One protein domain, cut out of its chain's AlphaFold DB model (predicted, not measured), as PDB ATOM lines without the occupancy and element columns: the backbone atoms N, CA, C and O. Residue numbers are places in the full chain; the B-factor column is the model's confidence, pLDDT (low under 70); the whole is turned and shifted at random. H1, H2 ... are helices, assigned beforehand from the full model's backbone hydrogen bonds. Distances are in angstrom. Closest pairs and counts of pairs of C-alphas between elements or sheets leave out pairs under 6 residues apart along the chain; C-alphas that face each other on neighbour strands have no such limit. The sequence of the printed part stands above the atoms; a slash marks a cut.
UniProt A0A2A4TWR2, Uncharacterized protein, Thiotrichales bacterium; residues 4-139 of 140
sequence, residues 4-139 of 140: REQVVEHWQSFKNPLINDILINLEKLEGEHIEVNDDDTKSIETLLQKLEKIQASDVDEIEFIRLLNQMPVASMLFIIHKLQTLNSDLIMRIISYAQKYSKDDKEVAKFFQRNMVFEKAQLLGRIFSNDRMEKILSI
ATOM      1  N   ARG A   4      52.124 -24.256   4.925       83.31
ATOM      2  CA  ARG A   4      51.267 -25.409   4.640       83.31
ATOM      3  C   ARG A   4      52.072 -26.703   4.551       83.31
ATOM      4  O   ARG A   4      51.669 -27.702   5.136       83.31
ATOM      5  N   GLU A   5      53.210 -26.683   3.864       86.75
ATOM      6  CA  GLU A   5      54.114 -27.836   3.789       86.75
ATOM      7  C   GLU A   5      54.660 -28.208   5.173       86.75
ATOM      8  O   GLU A   5      54.632 -29.383   5.528       86.75
ATOM      9  N   GLN A   6      55.061 -27.223   5.986       89.38
ATOM     10  CA  GLN A   6      55.542 -27.463   7.354       89.38
ATOM     11  C   GLN A   6      54.458 -28.089   8.246       89.38
ATOM     12  O   GLN A   6      54.739 -29.006   9.019       89.38
ATOM     13  N   VAL A   7      53.215 -27.610   8.142       89.25
ATOM     14  CA  VAL A   7      52.056 -28.141   8.875       89.25
ATOM     15  C   VAL A   7      51.775 -29.581   8.448       89.25
ATOM     16  O   VAL A   7      51.624 -30.453   9.302       89.25
ATOM     17  N   VAL A   8      51.751 -29.853   7.141       88.12
ATOM     18  CA  VAL A   8      51.527 -31.204   6.607       88.12
ATOM     19  C   VAL A   8      52.633 -32.160   7.049       88.12
ATOM     20  O   VAL A   8      52.326 -33.218   7.593       88.12
ATOM     21  N   GLU A   9      53.905 -31.791   6.880       90.75
ATOM     22  CA  GLU A   9      55.042 -32.618   7.299       90.75
ATOM     23  C   GLU A   9      54.997 -32.892   8.808       90.75
ATOM     24  O   GLU A   9      55.196 -34.026   9.255       90.75
ATOM     25  N   HIS A  10      54.655 -31.875   9.603       90.88
ATOM     26  CA  HIS A  10      54.513 -32.019  11.043       90.88
ATOM     27  C   HIS A  10      53.468 -33.072  11.419       90.88
ATOM     28  O   HIS A  10      53.769 -33.971  12.206       90.88
ATOM     29  N   TRP A  11      52.265 -33.008  10.848       89.69
ATOM     30  CA  TRP A  11      51.199 -33.956  11.177       89.69
ATOM     31  C   TRP A  11      51.429 -35.352  10.582       89.69
ATOM     32  O   TRP A  11      51.116 -36.361  11.220       89.69
ATOM     33  N   GLN A  12      52.084 -35.441   9.422       88.44
ATOM     34  CA  GLN A  12      52.515 -36.710   8.828       88.44
ATOM     35  C   GLN A  12      53.626 -37.401   9.628       88.44
ATOM     36  O   GLN A  12      53.722 -38.626   9.598       88.44
ATOM     37  N   SER A  13      54.431 -36.649  10.387       88.44
ATOM     38  CA  SER A  13      55.476 -37.227  11.243       88.44
ATOM     39  C   SER A  13      54.921 -38.085  12.390       88.44
ATOM     40  O   SER A  13      55.622 -38.947  12.932       88.44
ATOM     41  N   PHE A  14      53.646 -37.904  12.755       83.25
ATOM     42  CA  PHE A  14      53.002 -38.738  13.759       83.25
ATOM     43  C   PHE A  14      52.672 -40.113  13.178       83.25
ATOM     44  O   PHE A  14      51.946 -40.244  12.197       83.25
ATOM     45  N   LYS A  15      53.097 -41.174  13.873       74.81
ATOM     46  CA  LYS A  15      52.813 -42.576  13.503       74.81
ATOM     47  C   LYS A  15      51.321 -42.950  13.509       74.81
ATOM     48  O   LYS A  15      50.982 -44.087  13.197       74.81
ATOM     49  N   ASN A  16      50.442 -42.041  13.931       78.50
ATOM     50  CA  ASN A  16      49.013 -42.277  14.050       78.50
ATOM     51  C   ASN A  16      48.262 -41.646  12.859       78.50
ATOM     52  O   ASN A  16      48.011 -40.438  12.897       78.50
ATOM     53  N   PRO A  17      47.856 -42.433  11.842       82.62
ATOM     54  CA  PRO A  17      47.166 -41.908  10.660       82.62
ATOM     55  C   PRO A  17      45.845 -41.204  11.001       82.62
ATOM     56  O   PRO A  17      45.481 -40.244  10.330       82.62
ATOM     57  N   LEU A  18      45.201 -41.579  12.116       87.62
ATOM     58  CA  LEU A  18      43.965 -40.956  12.596       87.62
ATOM     59  C   LEU A  18      44.102 -39.440  12.796       87.62
ATOM     60  O   LEU A  18      43.137 -38.710  12.595       87.62
ATOM     61  N   ILE A  19      45.282 -38.952  13.198       87.75
ATOM     62  CA  ILE A  19      45.507 -37.514  13.409       87.75
ATOM     63  C   ILE A  19      45.360 -36.763  12.086       87.75
ATOM     64  O   ILE A  19      44.643 -35.766  12.026       87.75
ATOM     65  N   ASN A  20      45.989 -37.274  11.027       86.56
ATOM     66  CA  ASN A  20      45.922 -36.675   9.699       86.56
ATOM     67  C   ASN A  20      44.495 -36.715   9.145       86.56
ATOM     68  O   ASN A  20      44.008 -35.697   8.658       86.56
ATOM     69  N   ASP A  21      43.794 -37.842   9.296       89.25
ATOM     70  CA  ASP A  21      42.405 -37.973   8.840       89.25
ATOM     71  C   ASP A  21      41.471 -36.985   9.550       89.25
ATOM     72  O   ASP A  21      40.629 -36.346   8.915       89.25
ATOM     73  N   ILE A  22      41.629 -36.819  10.868       91.75
ATOM     74  CA  ILE A  22      40.854 -35.843  11.642       91.75
ATOM     75  C   ILE A  22      41.136 -34.429  11.143       91.75
ATOM     76  O   ILE A  22      40.190 -33.685  10.909       91.75
ATOM     77  N   LEU A  23      42.403 -34.054  10.964       88.62
ATOM     78  CA  LEU A  23      42.764 -32.698  10.546       88.62
ATOM     79  C   LEU A  23      42.239 -32.376   9.149       88.62
ATOM     80  O   LEU A  23      41.619 -31.331   8.978       88.62
ATOM     81  N   ILE A  24      42.379 -33.298   8.194       85.19
ATOM     82  CA  ILE A  24      41.818 -33.151   6.845       85.19
ATOM     83  C   ILE A  24      40.295 -32.980   6.907       85.19
ATOM     84  O   ILE A  24      39.725 -32.163   6.185       85.19
ATOM     85  N   ASN A  25      39.613 -33.753   7.755       88.62
ATOM     86  CA  ASN A  25      38.165 -33.645   7.907       88.62
ATOM     87  C   ASN A  25      37.747 -32.330   8.571       88.62
ATOM     88  O   ASN A  25      36.761 -31.735   8.146       88.62
ATOM     89  N   LEU A  26      38.486 -31.857   9.578       87.88
ATOM     90  CA  LEU A  26      38.205 -30.572  10.213       87.88
ATOM     91  C   LEU A  26      38.466 -29.404   9.257       87.88
ATOM     92  O   LEU A  26      37.630 -28.512   9.185       87.88
ATOM     93  N   GLU A  27      39.548 -29.433   8.473       82.75
ATOM     94  CA  GLU A  27      39.815 -28.420   7.443       82.75
ATOM     95  C   GLU A  27      38.676 -28.350   6.419       82.75
ATOM     96  O   GLU A  27      38.132 -27.277   6.178       82.75
ATOM     97  N   LYS A  28      38.210 -29.498   5.904       84.75
ATOM     98  CA  LYS A  28      37.061 -29.549   4.977       84.75
ATOM     99  C   LYS A  28      35.782 -28.930   5.552       84.75
ATOM    100  O   LYS A  28      34.962 -28.428   4.788       84.75
ATOM    101  N   LEU A  29      35.584 -29.005   6.869       85.12
ATOM    102  CA  LEU A  29      34.416 -28.443   7.553       85.12
ATOM    103  C   LEU A  29      34.553 -26.940   7.840       85.12
ATOM    104  O   LEU A  29      33.536 -26.280   8.044       85.12
ATOM    105  N   GLU A  30      35.774 -26.397   7.863       79.56
ATOM    106  CA  GLU A  30      36.029 -24.979   8.148       79.56
ATOM    107  C   GLU A  30      35.723 -24.041   6.962       79.56
ATOM    108  O   GLU A  30      35.627 -22.832   7.167       79.56
ATOM    109  N   GLY A  31      35.465 -24.570   5.759       73.19
ATOM    110  CA  GLY A  31      35.046 -23.784   4.590       73.19
ATOM    111  C   GLY A  31      36.210 -23.162   3.812       73.19
ATOM    112  O   GLY A  31      37.286 -23.750   3.734       73.19
ATOM    113  N   GLU A  32      35.990 -22.001   3.180       59.62
ATOM    114  CA  GLU A  32      37.038 -21.311   2.410       59.62
ATOM    115  C   GLU A  32      38.168 -20.835   3.331       59.62
ATOM    116  O   GLU A  32      37.980 -19.999   4.217       59.62
ATOM    117  N   HIS A  33      39.358 -21.392   3.117       62.25
ATOM    118  CA  HIS A  33      40.563 -21.003   3.830       62.25
ATOM    119  C   HIS A  33      41.144 -19.723   3.233       62.25
ATOM    120  O   HIS A  33      41.244 -19.586   2.015       62.25
ATOM    121  N   ILE A  34      41.606 -18.821   4.098       64.12
ATOM    122  CA  ILE A  34      42.529 -17.765   3.681       64.12
ATOM    123  C   ILE A  34      43.807 -18.472   3.216       64.12
ATOM    124  O   ILE A  34      44.434 -19.191   3.999       64.12
ATOM    125  N   GLU A  35      44.167 -18.320   1.940       68.69
ATOM    126  CA  GLU A  35      45.440 -18.835   1.442       68.69
ATOM    127  C   GLU A  35      46.584 -18.128   2.168       68.69
ATOM    128  O   GLU A  35      46.747 -16.913   2.070       68.69
ATOM    129  N   VAL A  36      47.368 -18.909   2.908       71.25
ATOM    130  CA  VAL A  36      48.582 -18.436   3.572       71.25
ATOM    131  C   VAL A  36      49.658 -18.273   2.506       71.25
ATOM    132  O   VAL A  36      50.087 -19.260   1.904       71.25
ATOM    133  N   ASN A  37      50.095 -17.038   2.278       80.19
ATOM    134  CA  ASN A  37      51.164 -16.743   1.330       80.19
ATOM    135  C   ASN A  37      52.560 -16.836   1.993       80.19
ATOM    136  O   ASN A  37      52.717 -17.151   3.180       80.19
ATOM    137  N   ASP A  38      53.608 -16.576   1.213       81.19
ATOM    138  CA  ASP A  38      54.989 -16.626   1.705       81.19
ATOM    139  C   ASP A  38      55.289 -15.565   2.777       81.19
ATOM    140  O   ASP A  38      56.119 -15.792   3.662       81.19
ATOM    141  N   ASP A  39      54.619 -14.414   2.740       85.06
ATOM    142  CA  ASP A  39      54.805 -13.347   3.727       85.06
ATOM    143  C   ASP A  39      54.087 -13.660   5.048       85.06
ATOM    144  O   ASP A  39      54.625 -13.383   6.126       85.06
ATOM    145  N   ASP A  40      52.940 -14.338   4.992       83.44
ATOM    146  CA  ASP A  40      52.266 -14.886   6.171       83.44
ATOM    147  C   ASP A  40      53.131 -15.962   6.843       83.44
ATOM    148  O   ASP A  40      53.280 -15.976   8.068       83.44
ATOM    149  N   THR A  41      53.777 -16.819   6.042       85.62
ATOM    150  CA  THR A  41      54.710 -17.844   6.541       85.62
ATOM    151  C   THR A  41      55.857 -17.201   7.326       85.62
ATOM    152  O   THR A  41      56.094 -17.565   8.480       85.62
ATOM    153  N   LYS A  42      56.521 -16.181   6.763       88.88
ATOM    154  CA  LYS A  42      57.591 -15.439   7.460       88.88
ATOM    155  C   LYS A  42      57.092 -14.748   8.726       88.88
ATOM    156  O   LYS A  42      57.812 -14.683   9.726       88.88
ATOM    157  N   SER A  43      55.873 -14.214   8.691       90.06
ATOM    158  CA  SER A  43      55.253 -13.546   9.838       90.06
ATOM    159  C   SER A  43      55.007 -14.527  10.985       90.06
ATOM    160  O   SER A  43      55.295 -14.202  12.137       90.06
ATOM    161  N   ILE A  44      54.562 -15.748  10.678       89.31
ATOM    162  CA  ILE A  44      54.363 -16.818  11.663       89.31
ATOM    163  C   ILE A  44      55.698 -17.333  12.207       89.31
ATOM    164  O   ILE A  44      55.828 -17.516  13.415       89.31
ATOM    165  N   GLU A  45      56.717 -17.504  11.367       90.94
ATOM    166  CA  GLU A  45      58.061 -17.872  11.834       90.94
ATOM    167  C   GLU A  45      58.643 -16.803  12.768       90.94
ATOM    168  O   GLU A  45      59.152 -17.116  13.846       90.94
ATOM    169  N   THR A  46      58.493 -15.529  12.403       92.56
ATOM    170  CA  THR A  46      58.909 -14.394  13.239       92.56
ATOM    171  C   THR A  46      58.141 -14.370  14.559       92.56
ATOM    172  O   THR A  46      58.724 -14.110  15.612       92.56
ATOM    173  N   LEU A  47      56.834 -14.646  14.524       92.12
ATOM    174  CA  LEU A  47      56.008 -14.756  15.719       92.12
ATOM    175  C   LEU A  47      56.523 -15.871  16.633       92.12
ATOM    176  O   LEU A  47      56.763 -15.612  17.807       92.12
ATOM    177  N   LEU A  48      56.748 -17.078  16.108       92.94
ATOM    178  CA  LEU A  48      57.254 -18.214  16.883       92.94
ATOM    179  C   LEU A  48      58.615 -17.910  17.524       92.94
ATOM    180  O   LEU A  48      58.790 -18.159  18.714       92.94
ATOM    181  N   GLN A  49      59.544 -17.301  16.781       93.44
ATOM    182  CA  GLN A  49      60.857 -16.894  17.304       93.44
ATOM    183  C   GLN A  49      60.756 -15.848  18.422       93.44
ATOM    184  O   GLN A  49      61.537 -15.864  19.374       93.44
ATOM    185  N   LYS A  50      59.807 -14.910  18.316       94.25
ATOM    186  CA  LYS A  50      59.555 -13.921  19.374       94.25
ATOM    187  C   LYS A  50      58.924 -14.576  20.601       94.25
ATOM    188  O   LYS A  50      59.348 -14.295  21.719       94.25
ATOM    189  N   LEU A  51      57.948 -15.458  20.391       93.94
ATOM    190  CA  LEU A  51      57.245 -16.164  21.461       93.94
ATOM    191  C   LEU A  51      58.131 -17.182  22.190       93.94
ATOM    192  O   LEU A  51      57.887 -17.453  23.357       93.94
ATOM    193  N   GLU A  52      59.182 -17.705  21.561       94.56
ATOM    194  CA  GLU A  52      60.170 -18.568  22.223       94.56
ATOM    195  C   GLU A  52      60.869 -17.863  23.400       94.56
ATOM    196  O   GLU A  52      61.183 -18.491  24.405       94.56
ATOM    197  N   LYS A  53      61.100 -16.547  23.300       92.88
ATOM    198  CA  LYS A  53      61.897 -15.783  24.280       92.88
ATOM    199  C   LYS A  53      61.071 -14.891  25.201       92.88
ATOM    200  O   LYS A  53      61.623 -14.327  26.145       92.88
ATOM    201  N   ILE A  54      59.786 -14.704  24.902       95.06
ATOM    202  CA  ILE A  54      58.913 -13.831  25.686       95.06
ATOM    203  C   ILE A  54      58.497 -14.518  26.988       95.06
ATOM    204  O   ILE A  54      58.254 -15.728  27.019       95.06
ATOM    205  N   GLN A  55      58.374 -13.748  28.068       95.81
ATOM    206  CA  GLN A  55      57.743 -14.269  29.274       95.81
ATOM    207  C   GLN A  55      56.254 -14.472  29.007       95.81
ATOM    208  O   GLN A  55      55.595 -13.623  28.405       95.81
ATOM    209  N   ALA A  56      55.696 -15.570  29.513       94.25
ATOM    210  CA  ALA A  56      54.262 -15.835  29.412       94.25
ATOM    211  C   ALA A  56      53.413 -14.694  30.006       94.25
ATOM    212  O   ALA A  56      52.260 -14.520  29.621       94.25
ATOM    213  N   SER A  57      53.976 -13.910  30.938       95.25
ATOM    214  CA  SER A  57      53.337 -12.730  31.526       95.25
ATOM    215  C   SER A  57      53.064 -11.585  30.579       95.25
ATOM    216  O   SER A  57      52.136 -10.820  30.835       95.25
ATOM    217  N   ASP A  58      53.849 -11.492  29.516       96.12
ATOM    218  CA  ASP A  58      53.866 -10.330  28.637       96.12
ATOM    219  C   ASP A  58      52.989 -10.551  27.396       96.12
ATOM    220  O   ASP A  58      52.841  -9.655  26.566       96.12
ATOM    221  N   VAL A  59      52.405 -11.746  27.260       96.25
ATOM    222  CA  VAL A  59      51.457 -12.081  26.199       96.25
ATOM    223  C   VAL A  59      50.038 -11.873  26.714       96.25
ATOM    224  O   VAL A  59      49.625 -12.497  27.690       96.25
ATOM    225  N   ASP A  60      49.288 -11.025  26.016       96.94
ATOM    226  CA  ASP A  60      47.847 -10.894  26.207       96.94
ATOM    227  C   ASP A  60      47.143 -12.153  25.674       96.94
ATOM    228  O   ASP A  60      47.229 -12.490  24.487       96.94
ATOM    229  N   GLU A  61      46.463 -12.875  26.564       97.38
ATOM    230  CA  GLU A  61      45.844 -14.152  26.227       97.38
ATOM    231  C   GLU A  61      44.697 -14.021  25.228       97.38
ATOM    232  O   GLU A  61      44.546 -14.894  24.370       97.38
ATOM    233  N   ILE A  62      43.886 -12.960  25.323       97.25
ATOM    234  CA  ILE A  62      42.724 -12.796  24.446       97.25
ATOM    235  C   ILE A  62      43.169 -12.404  23.040       97.25
ATOM    236  O   ILE A  62      42.653 -12.956  22.065       97.25
ATOM    237  N   GLU A  63      44.168 -11.532  22.912       96.88
ATOM    238  CA  GLU A  63      44.733 -11.172  21.610       96.88
ATOM    239  C   GLU A  63      45.433 -12.366  20.952       96.88
ATOM    240  O   GLU A  63      45.256 -12.617  19.755       96.88
ATOM    241  N   PHE A  64      46.151 -13.178  21.731       96.69
ATOM    242  CA  PHE A  64      46.768 -14.391  21.199       96.69
ATOM    243  C   PHE A  64      45.726 -15.432  20.758       96.69
ATOM    244  O   PHE A  64      45.847 -16.018  19.680       96.69
ATOM    245  N   ILE A  65      44.657 -15.627  21.534       97.44
ATOM    246  CA  ILE A  65      43.535 -16.499  21.155       97.44
ATOM    247  C   ILE A  65      42.851 -16.004  19.874       97.44
ATOM    248  O   ILE A  65      42.566 -16.808  18.982       97.44
ATOM    249  N   ARG A  66      42.612 -14.694  19.748       95.88
ATOM    250  CA  ARG A  66      42.022 -14.088  18.544       95.88
ATOM    251  C   ARG A  66      42.866 -14.361  17.311       95.88
ATOM    252  O   ARG A  66      42.307 -14.755  16.291       95.88
ATOM    253  N   LEU A  67      44.185 -14.214  17.422       93.25
ATOM    254  CA  LEU A  67      45.126 -14.534  16.351       93.25
ATOM    255  C   LEU A  67      45.010 -16.003  15.919       93.25
ATOM    256  O   LEU A  67      44.843 -16.294  14.737       93.25
ATOM    257  N   LEU A  68      45.034 -16.932  16.878       93.94
ATOM    258  CA  LEU A  68      44.889 -18.368  16.621       93.94
ATOM    259  C   LEU A  68      43.539 -18.724  15.969       93.94
ATOM    260  O   LEU A  68      43.460 -19.611  15.116       93.94
ATOM    261  N   ASN A  69      42.474 -18.003  16.316       92.94
ATOM    262  CA  ASN A  69      41.143 -18.179  15.738       92.94
ATOM    263  C   ASN A  69      41.000 -17.714  14.280       92.94
ATOM    264  O   ASN A  69      39.987 -18.062  13.663       92.94
ATOM    265  N   GLN A  70      41.967 -16.960  13.746       89.25
ATOM    266  CA  GLN A  70      42.005 -16.567  12.329       89.25
ATOM    267  C   GLN A  70      42.654 -17.625  11.430       89.25
ATOM    268  O   GLN A  70      42.563 -17.537  10.210       89.25
ATOM    269  N   MET A  71      43.323 -18.620  12.014       87.69
ATOM    270  CA  MET A  71      44.064 -19.626  11.258       87.69
ATOM    271  C   MET A  71      43.235 -20.897  11.063       87.69
ATOM    272  O   MET A  71      42.445 -21.234  11.952       87.69
ATOM    273  N   PRO A  72      43.458 -21.664   9.976       87.88
ATOM    274  CA  PRO A  72      42.933 -23.022   9.844       87.88
ATOM    275  C   PRO A  72      43.344 -23.899  11.029       87.88
ATOM    276  O   PRO A  72      44.432 -23.726  11.591       87.88
ATOM    277  N   VAL A  73      42.499 -24.857  11.412       90.00
ATOM    278  CA  VAL A  73      42.688 -25.644  12.642       90.00
ATOM    279  C   VAL A  73      44.023 -26.378  12.671       90.00
ATOM    280  O   VAL A  73      44.675 -26.402  13.710       90.00
ATOM    281  N   ALA A  74      44.480 -26.914  11.535       89.94
ATOM    282  CA  ALA A  74      45.751 -27.624  11.467       89.94
ATOM    283  C   ALA A  74      46.947 -26.694  11.700       89.94
ATOM    284  O   ALA A  74      47.908 -27.093  12.358       89.94
ATOM    285  N   SER A  75      46.868 -25.449  11.218       89.75
ATOM    286  CA  SER A  75      47.894 -24.422  11.440       89.75
ATOM    287  C   SER A  75      47.863 -23.907  12.879       89.75
ATOM    288  O   SER A  75      48.904 -23.797  13.525       89.75
ATOM    289  N   MET A  76      46.665 -23.668  13.419       93.06
ATOM    290  CA  MET A  76      46.465 -23.291  14.818       93.06
ATOM    291  C   MET A  76      47.071 -24.338  15.764       93.06
ATOM    292  O   MET A  76      47.887 -24.006  16.623       93.06
ATOM    293  N   LEU A  77      46.698 -25.610  15.593       93.19
ATOM    294  CA  LEU A  77      47.197 -26.715  16.412       93.19
ATOM    295  C   LEU A  77      48.708 -26.909  16.235       93.19
ATOM    296  O   LEU A  77      49.396 -27.231  17.202       93.19
ATOM    297  N   PHE A  78      49.239 -26.672  15.030       92.94
ATOM    298  CA  PHE A  78      50.675 -26.745  14.764       92.94
ATOM    299  C   PHE A  78      51.435 -25.700  15.585       92.94
ATOM    300  O   PHE A  78      52.412 -26.042  16.251       92.94
ATOM    301  N   ILE A  79      50.964 -24.449  15.602       93.88
ATOM    302  CA  ILE A  79      51.566 -23.376  16.406       93.88
ATOM    303  C   ILE A  79      51.507 -23.719  17.893       93.88
ATOM    304  O   ILE A  79      52.519 -23.594  18.580       93.88
ATOM    305  N   ILE A  80      50.358 -24.195  18.385       95.00
ATOM    306  CA  ILE A  80      50.211 -24.618  19.785       95.00
ATOM    307  C   ILE A  80      51.234 -25.706  20.122       95.00
ATOM    308  O   ILE A  80      51.936 -25.591  21.123       95.00
ATOM    309  N   HIS A  81      51.367 -26.732  19.282       93.19
ATOM    310  CA  HIS A  81      52.269 -27.851  19.545       93.19
ATOM    311  C   HIS A  81      53.753 -27.452  19.445       93.19
ATOM    312  O   HIS A  81      54.575 -27.871  20.263       93.19
ATOM    313  N   LYS A  82      54.112 -26.563  18.508       94.12
ATOM    314  CA  LYS A  82      55.451 -25.956  18.462       94.12
ATOM    315  C   LYS A  82      55.743 -25.175  19.741       94.12
ATOM    316  O   LYS A  82      56.783 -25.387  20.361       94.12
ATOM    317  N   LEU A  83      54.816 -24.329  20.178       95.25
ATOM    318  CA  LEU A  83      54.973 -23.540  21.398       95.25
ATOM    319  C   LEU A  83      54.964 -24.389  22.668       95.25
ATOM    320  O   LEU A  83      55.635 -24.018  23.616       95.25
ATOM    321  N   GLN A  84      54.317 -25.553  22.700       94.50
ATOM    322  CA  GLN A  84      54.467 -26.475  23.834       94.50
ATOM    323  C   GLN A  84      55.923 -26.909  24.044       94.50
ATOM    324  O   GLN A  84      56.322 -27.149  25.178       94.50
ATOM    325  N   THR A  85      56.713 -26.980  22.967       93.25
ATOM    326  CA  THR A  85      58.147 -27.300  23.040       93.25
ATOM    327  C   THR A  85      59.002 -26.053  23.286       93.25
ATOM    328  O   THR A  85      59.985 -26.124  24.016       93.25
ATOM    329  N   LEU A  86      58.645 -24.918  22.674       94.69
ATOM    330  CA  LEU A  86      59.444 -23.684  22.710       94.69
ATOM    331  C   LEU A  86      59.179 -22.809  23.945       94.69
ATOM    332  O   LEU A  86      60.082 -22.137  24.425       94.69
ATOM    333  N   ASN A  87      57.941 -22.784  24.439       96.50
ATOM    334  CA  ASN A  87      57.482 -21.968  25.563       96.50
ATOM    335  C   ASN A  87      56.250 -22.619  26.229       96.50
ATOM    336  O   ASN A  87      55.099 -22.208  26.034       96.50
ATOM    337  N   SER A  88      56.492 -23.679  27.007       96.38
ATOM    338  CA  SER A  88      55.434 -24.453  27.672       96.38
ATOM    339  C   SER A  88      54.596 -23.616  28.639       96.38
ATOM    340  O   SER A  88      53.390 -23.842  28.754       96.38
ATOM    341  N   ASP A  89      55.215 -22.641  29.305       96.94
ATOM    342  CA  ASP A  89      54.562 -21.784  30.298       96.94
ATOM    343  C   ASP A  89      53.511 -20.886  29.645       96.94
ATOM    344  O   ASP A  89      52.395 -20.758  30.159       96.94
ATOM    345  N   LEU A  90      53.824 -20.329  28.468       97.00
ATOM    346  CA  LEU A  90      52.864 -19.572  27.673       97.00
ATOM    347  C   LEU A  90      51.654 -20.436  27.316       97.00
ATOM    348  O   LEU A  90      50.520 -20.041  27.580       97.00
ATOM    349  N   ILE A  91      51.865 -21.635  26.767       96.12
ATOM    350  CA  ILE A  91      50.738 -22.496  26.384       96.12
ATOM    351  C   ILE A  91      49.916 -22.933  27.596       96.12
ATOM    352  O   ILE A  91      48.685 -22.919  27.529       96.12
ATOM    353  N   MET A  92      50.551 -23.259  28.723       96.25
ATOM    354  CA  MET A  92      49.833 -23.595  29.952       96.25
ATOM    355  C   MET A  92      48.959 -22.431  30.428       96.25
ATOM    356  O   MET A  92      47.804 -22.642  30.814       96.25
ATOM    357  N   ARG A  93      49.473 -21.200  30.345       97.25
ATOM    358  CA  ARG A  93      48.720 -19.989  30.670       97.25
ATOM    359  C   ARG A  93      47.535 -19.781  29.725       97.25
ATOM    360  O   ARG A  93      46.425 -19.581  30.212       97.25
ATOM    361  N   ILE A  94      47.731 -19.909  28.412       97.31
ATOM    362  CA  ILE A  94      46.661 -19.783  27.406       97.31
ATOM    363  C   ILE A  94      45.563 -20.829  27.619       97.31
ATOM    364  O   ILE A  94      44.380 -20.492  27.615       97.31
ATOM    365  N   ILE A  95      45.926 -22.092  27.865       95.50
ATOM    366  CA  ILE A  95      44.955 -23.161  28.139       95.50
ATOM    367  C   ILE A  95      44.184 -22.873  29.433       95.50
ATOM    368  O   ILE A  95      42.960 -23.000  29.455       95.50
ATOM    369  N   SER A  96      44.877 -22.447  30.494       96.56
ATOM    370  CA  SER A  96      44.249 -22.115  31.781       96.56
ATOM    371  C   SER A  96      43.280 -20.938  31.650       96.56
ATOM    372  O   SER A  96      42.165 -20.981  32.174       96.56
ATOM    373  N   TYR A  97      43.677 -19.907  30.901       97.75
ATOM    374  CA  TYR A  97      42.820 -18.775  30.568       97.75
ATOM    375  C   TYR A  97      41.583 -19.239  29.792       97.75
ATOM    376  O   TYR A  97      40.454 -18.916  30.169       97.75
ATOM    377  N   ALA A  98      41.775 -20.073  28.765       97.25
ATOM    378  CA  ALA A  98      40.680 -20.573  27.949       97.25
ATOM    379  C   ALA A  98      39.677 -21.414  28.749       97.25
ATOM    380  O   ALA A  98      38.467 -21.243  28.614       97.25
ATOM    381  N   GLN A  99      40.165 -22.280  29.637       95.44
ATOM    382  CA  GLN A  99      39.318 -23.064  30.535       95.44
ATOM    383  C   GLN A  99      38.479 -22.173  31.453       95.44
ATOM    384  O   GLN A  99      37.286 -22.430  31.624       95.44
ATOM    385  N   LYS A 100      39.083 -21.116  32.010       97.44
ATOM    386  CA  LYS A 100      38.413 -20.207  32.943       97.44
ATOM    387  C   LYS A 100      37.320 -19.370  32.273       97.44
ATOM    388  O   LYS A 100      36.253 -19.233  32.857       97.44
ATOM    389  N   TYR A 101      37.574 -18.851  31.070       97.75
ATOM    390  CA  TYR A 101      36.717 -17.838  30.432       97.75
ATOM    391  C   TYR A 101      35.925 -18.332  29.210       97.75
ATOM    392  O   TYR A 101      35.213 -17.552  28.582       97.75
ATOM    393  N   SER A 102      35.974 -19.628  28.878       96.38
ATOM    394  CA  SER A 102      35.235 -20.220  27.741       96.38
ATOM    395  C   SER A 102      33.712 -20.035  27.771       96.38
ATOM    396  O   SER A 102      33.055 -20.265  26.757       96.38
ATOM    397  N   LYS A 103      33.129 -19.660  28.914       96.31
ATOM    398  CA  LYS A 103      31.692 -19.365  29.050       96.31
ATOM    399  C   LYS A 103      31.367 -17.875  28.967       96.31
ATOM    400  O   LYS A 103      30.206 -17.532  28.761       96.31
ATOM    401  N   ASP A 104      32.378 -17.025  29.113       96.69
ATOM    402  CA  ASP A 104      32.224 -15.583  29.289       96.69
ATOM    403  C   ASP A 104      32.605 -14.809  28.017       96.69
ATOM    404  O   ASP A 104      32.024 -13.762  27.737       96.69
ATOM    405  N   ASP A 105      33.535 -15.340  27.214       97.44
ATOM    406  CA  ASP A 105      34.015 -14.718  25.976       97.44
ATOM    407  C   ASP A 105      33.846 -15.649  24.760       97.44
ATOM    408  O   ASP A 105      34.178 -16.836  24.799       97.44
ATOM    409  N   LYS A 106      33.324 -15.103  23.653       97.06
ATOM    410  CA  LYS A 106      33.019 -15.863  22.429       97.06
ATOM    411  C   LYS A 106      34.265 -16.347  21.688       97.06
ATOM    412  O   LYS A 106      34.246 -17.452  21.149       97.06
ATOM    413  N   GLU A 107      35.326 -15.549  21.647       97.00
ATOM    414  CA  GLU A 107      36.583 -15.930  20.997       97.00
ATOM    415  C   GLU A 107      37.277 -17.027  21.800       97.00
ATOM    416  O   GLU A 107      37.737 -18.027  21.238       97.00
ATOM    417  N   VAL A 108      37.250 -16.904  23.126       98.12
ATOM    418  CA  VAL A 108      37.742 -17.950  24.023       98.12
ATOM    419  C   VAL A 108      36.929 -19.235  23.867       98.12
ATOM    420  O   VAL A 108      37.505 -20.317  23.742       98.12
ATOM    421  N   ALA A 109      35.598 -19.132  23.808       97.56
ATOM    422  CA  ALA A 109      34.716 -20.271  23.573       97.56
ATOM    423  C   ALA A 109      35.033 -20.972  22.244       97.56
ATOM    424  O   ALA A 109      35.154 -22.198  22.213       97.56
ATOM    425  N   LYS A 110      35.216 -20.206  21.161       95.38
ATOM    426  CA  LYS A 110      35.565 -20.724  19.830       95.38
ATOM    427  C   LYS A 110      36.888 -21.488  19.866       95.38
ATOM    428  O   LYS A 110      36.939 -22.639  19.432       95.38
ATOM    429  N   PHE A 111      37.933 -20.892  20.434       95.88
ATOM    430  CA  PHE A 111      39.240 -21.533  20.575       95.88
ATOM    431  C   PHE A 111      39.154 -22.826  21.391       95.88
ATOM    432  O   PHE A 111      39.644 -23.879  20.969       95.88
ATOM    433  N   PHE A 112      38.475 -22.772  22.539       95.88
ATOM    434  CA  PHE A 112      38.295 -23.920  23.420       95.88
ATOM    435  C   PHE A 112      37.538 -25.059  22.724       95.88
ATOM    436  O   PHE A 112      37.942 -26.219  22.806       95.88
ATOM    437  N   GLN A 113      36.473 -24.743  21.982       93.81
ATOM    438  CA  GLN A 113      35.698 -25.727  21.230       93.81
ATOM    439  C   GLN A 113      36.512 -26.382  20.113       93.81
ATOM    440  O   GLN A 113      36.459 -27.604  19.990       93.81
ATOM    441  N   ARG A 114      37.297 -25.617  19.341       92.75
ATOM    442  CA  ARG A 114      38.150 -26.167  18.268       92.75
ATOM    443  C   ARG A 114      39.162 -27.178  18.814       92.75
ATOM    444  O   ARG A 114      39.272 -28.278  18.279       92.75
ATOM    445  N   ASN A 115      39.816 -26.854  19.932       93.38
ATOM    446  CA  ASN A 115      40.720 -27.782  20.620       93.38
ATOM    447  C   ASN A 115      39.969 -29.009  21.166       93.38
ATOM    448  O   ASN A 115      40.381 -30.146  20.948       93.38
ATOM    449  N   MET A 116      38.825 -28.804  21.827       93.56
ATOM    450  CA  MET A 116      38.041 -29.900  22.402       93.56
ATOM    451  C   MET A 116      37.504 -30.867  21.336       93.56
ATOM    452  O   MET A 116      37.444 -32.071  21.582       93.56
ATOM    453  N   VAL A 117      37.088 -30.365  20.171       93.38
ATOM    454  CA  VAL A 117      36.612 -31.199  19.056       93.38
ATOM    455  C   VAL A 117      37.740 -32.082  18.530       93.38
ATOM    456  O   VAL A 117      37.516 -33.277  18.343       93.38
ATOM    457  N   PHE A 118      38.943 -31.531  18.360       92.94
ATOM    458  CA  PHE A 118      40.115 -32.300  17.944       92.94
ATOM    459  C   PHE A 118      40.437 -33.434  18.930       92.94
ATOM    460  O   PHE A 118      40.488 -34.599  18.531       92.94
ATOM    461  N   GLU A 119      40.539 -33.126  20.225       91.75
ATOM    462  CA  GLU A 119      40.805 -34.119  21.279       91.75
ATOM    463  C   GLU A 119      39.723 -35.208  21.339       91.75
ATOM    464  O   GLU A 119      40.013 -36.407  21.389       91.75
ATOM    465  N   LYS A 120      38.444 -34.816  21.278       94.81
ATOM    466  CA  LYS A 120      37.326 -35.770  21.274       94.81
ATOM    467  C   LYS A 120      37.351 -36.666  20.043       94.81
ATOM    468  O   LYS A 120      37.128 -37.866  20.183       94.81
ATOM    469  N   ALA A 121      37.635 -36.120  18.862       93.19
ATOM    470  CA  ALA A 121      37.738 -36.907  17.639       93.19
ATOM    471  C   ALA A 121      38.868 -37.943  17.740       93.19
ATOM    472  O   ALA A 121      38.665 -39.111  17.403       93.19
ATOM    473  N   GLN A 122      40.026 -37.553  18.287       91.81
ATOM    474  CA  GLN A 122      41.148 -38.468  18.501       91.81
ATOM    475  C   GLN A 122      40.807 -39.588  19.487       91.81
ATOM    476  O   GLN A 122      41.111 -40.757  19.229       91.81
ATOM    477  N   LEU A 123      40.179 -39.246  20.614       93.19
ATOM    478  CA  LEU A 123      39.771 -40.221  21.625       93.19
ATOM    479  C   LEU A 123      38.722 -41.185  21.075       93.19
ATOM    480  O   LEU A 123      38.891 -42.394  21.210       93.19
ATOM    481  N   LEU A 124      37.676 -40.675  20.422       94.44
ATOM    482  CA  LEU A 124      36.610 -41.500  19.856       94.44
ATOM    483  C   LEU A 124      37.144 -42.438  18.772       94.44
ATOM    484  O   LEU A 124      36.886 -43.637  18.847       94.44
ATOM    485  N   GLY A 125      37.945 -41.934  17.829       91.81
ATOM    486  CA  GLY A 125      38.530 -42.766  16.774       91.81
ATOM    487  C   GLY A 125      39.473 -43.847  17.311       91.81
ATOM    488  O   GLY A 125      39.570 -44.927  16.733       91.81
ATOM    489  N   ARG A 126      40.135 -43.603  18.451       90.94
ATOM    490  CA  ARG A 126      40.988 -44.602  19.112       90.94
ATOM    491  C   ARG A 126      40.197 -45.607  19.945       90.94
ATOM    492  O   ARG A 126      40.574 -46.772  19.974       90.94
ATOM    493  N   ILE A 127      39.176 -45.163  20.680       93.12
ATOM    494  CA  ILE A 127      38.379 -46.009  21.584       93.12
ATOM    495  C   ILE A 127      37.471 -46.939  20.782       93.12
ATOM    496  O   ILE A 127      37.409 -48.127  21.089       93.12
ATOM    497  N   PHE A 128      36.822 -46.411  19.746       94.25
ATOM    498  CA  PHE A 128      35.878 -47.130  18.893       94.25
ATOM    499  C   PHE A 128      36.515 -47.590  17.574       94.25
ATOM    500  O   PHE A 128      35.837 -47.673  16.553       94.25
ATOM    501  N   SER A 129      37.823 -47.870  17.567       92.25
ATOM    502  CA  SER A 129      38.482 -48.428  16.385       92.25
ATOM    503  C   SER A 129      37.975 -49.845  16.094       92.25
ATOM    504  O   SER A 129      37.680 -50.598  17.025       92.25
ATOM    505  N   ASN A 130      37.925 -50.232  14.813       92.88
ATOM    506  CA  ASN A 130      37.467 -51.567  14.401       92.88
ATOM    507  C   ASN A 130      38.206 -52.682  15.153       92.88
ATOM    508  O   ASN A 130      37.557 -53.536  15.739       92.88
ATOM    509  N   ASP A 131      39.536 -52.597  15.252       93.31
ATOM    510  CA  ASP A 131      40.367 -53.551  16.004       93.31
ATOM    511  C   ASP A 131      39.912 -53.718  17.468       93.31
ATOM    512  O   ASP A 131      39.779 -54.835  17.970       93.31
ATOM    513  N   ARG A 132      39.594 -52.614  18.160       93.38
ATOM    514  CA  ARG A 132      39.099 -52.677  19.543       93.38
ATOM    515  C   ARG A 132      37.699 -53.262  19.625       93.38
ATOM    516  O   ARG A 132      37.435 -54.048  20.533       93.38
ATOM    517  N   MET A 133      36.817 -52.878  18.707       96.00
ATOM    518  CA  MET A 133      35.444 -53.379  18.671       96.00
ATOM    519  C   MET A 133      35.415 -54.880  18.371       96.00
ATOM    520  O   MET A 133      34.754 -55.626  19.086       96.00
ATOM    521  N   GLU A 134      36.193 -55.340  17.394       96.62
ATOM    522  CA  GLU A 134      36.358 -56.758  17.056       96.62
ATOM    523  C   GLU A 134      36.950 -57.548  18.222       96.62
ATOM    524  O   GLU A 134      36.460 -58.626  18.558       96.62
ATOM    525  N   LYS A 135      37.951 -56.989  18.912       96.62
ATOM    526  CA  LYS A 135      38.522 -57.616  20.106       96.62
ATOM    527  C   LYS A 135      37.493 -57.783  21.221       96.62
ATOM    528  O   LYS A 135      37.458 -58.845  21.834       96.62
ATOM    529  N   ILE A 136      36.653 -56.779  21.475       96.81
ATOM    530  CA  ILE A 136      35.558 -56.891  22.451       96.81
ATOM    531  C   ILE A 136      34.552 -57.960  22.006       96.81
ATOM    532  O   ILE A 136      34.173 -58.799  22.814       96.81
ATOM    533  N   LEU A 137      34.163 -57.977  20.730       96.88
ATOM    534  CA  LEU A 137      33.234 -58.977  20.197       96.88
ATOM    535  C   LEU A 137      33.787 -60.407  20.275       96.88
ATOM    536  O   LEU A 137      33.016 -61.332  20.471       96.88
ATOM    537  N   SER A 138      35.104 -60.597  20.161       96.19
ATOM    538  CA  SER A 138      35.740 -61.923  20.238       96.19
ATOM    539  C   SER A 138      35.721 -62.568  21.629       96.19
ATOM    540  O   SER A 138      35.979 -63.765  21.747       96.19
ATOM    541  N   ILE A 139      35.461 -61.778  22.676       95.88
ATOM    542  CA  ILE A 139      35.446 -62.232  24.076       95.88
ATOM    543  C   ILE A 139      34.046 -62.192  24.711       95.88
ATOM    544  O   ILE A 139      33.921 -62.524  25.889       95.88
TER     545      ILE A 139
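This is residues 4 to 139 of the 140 residues of an uncharacterized protein of Thiotrichales bacterium (UniProt A0A2A4TWR2). Seven helices, H1 to H7, gather into a body with H5 in its middle and most of the touching pairs crossed, while residues 127 to 139, holding the short helix H8, stick out from it. The longest helix, H7, runs along one side of the body, meeting H4 and H6 with its early residues and H2 with its later ones. The printed part has 136 residues, with eight named helices in the order H1 to H8 and no named strand, an all-helix domain. It is only just compact, close to loose, with a radius of gyration of the C-alphas of 16.7 A, and elongated, spanning 55 by 35 by 29 A.

H1, residues 4 to 12, and H2, residues 17 to 30, only just touch, with 3 pairs of C-alphas within 8 A, and touch only at the corner by their link; the closest C-alphas are those of Trp 11 and Asn 20, 6.1 A apart. The hub is H5, residues 73 to 86, touching four helices. H1 touches H5, about perpendicular at 73 degrees, closest at the C-alphas of Val 7 and Ser 75, 6.1 A. H2 touches H5 with residues 23 to 27 alone, closest at the C-alphas of Leu 23 and Ala 74, 6.0 A. H3, residues 38 to 53, touches H5 with residues 48 to 52 alone, the same way at a shallow tilt of 32 degrees, only just short of steep; the closest C-alphas are those of Glu 52 and Leu 86, 5.2 A. H6, residues 88 to 101, touches H5 with residues 90 to 91 alone, closest at the C-alphas of Ile 91 and Gln 84, 6.0 A. H4, residues 61 to 68, touches H6, closest at the C-alphas of Glu 61 and Ile 94, 5.8 A. H7, residues 106 to 127, touches H4 at Glu 107 and Arg 66, C-alphas 6.2 A apart, H6 at Val 108 and Ala 98, 5.6 A, and H2 at Gln 122 and Ile 19, 6.8 A, these being the closest C-alphas of each pair. H8, residues 130 to 137, and H7 meet only through their link. Every O i to N i+4 pair is within hydrogen-bond range in H1, H2, H4, H6, H7 and H8; in H3 it is 11 of 12 and in H5 9 of 10.

H1 begins at C-alpha 4, (51.267, -25.409, 4.640). From first to last C-alpha H2 measures 20.4 A, H3 23.6 A, H5 19.6 A, H6 20.0 A and H7 30.6 A. H7 ends at C-alpha 127, (38.379, -46.009, 21.584), and H8 at C-alpha 137, (33.234, -58.977, 20.197).

The C-alphas of Asp 39 and Ile 139 are the two farthest apart, 56.4 A. The printed part has no cut and no long link. Residues 32 to 35 are under 70 in pLDDT.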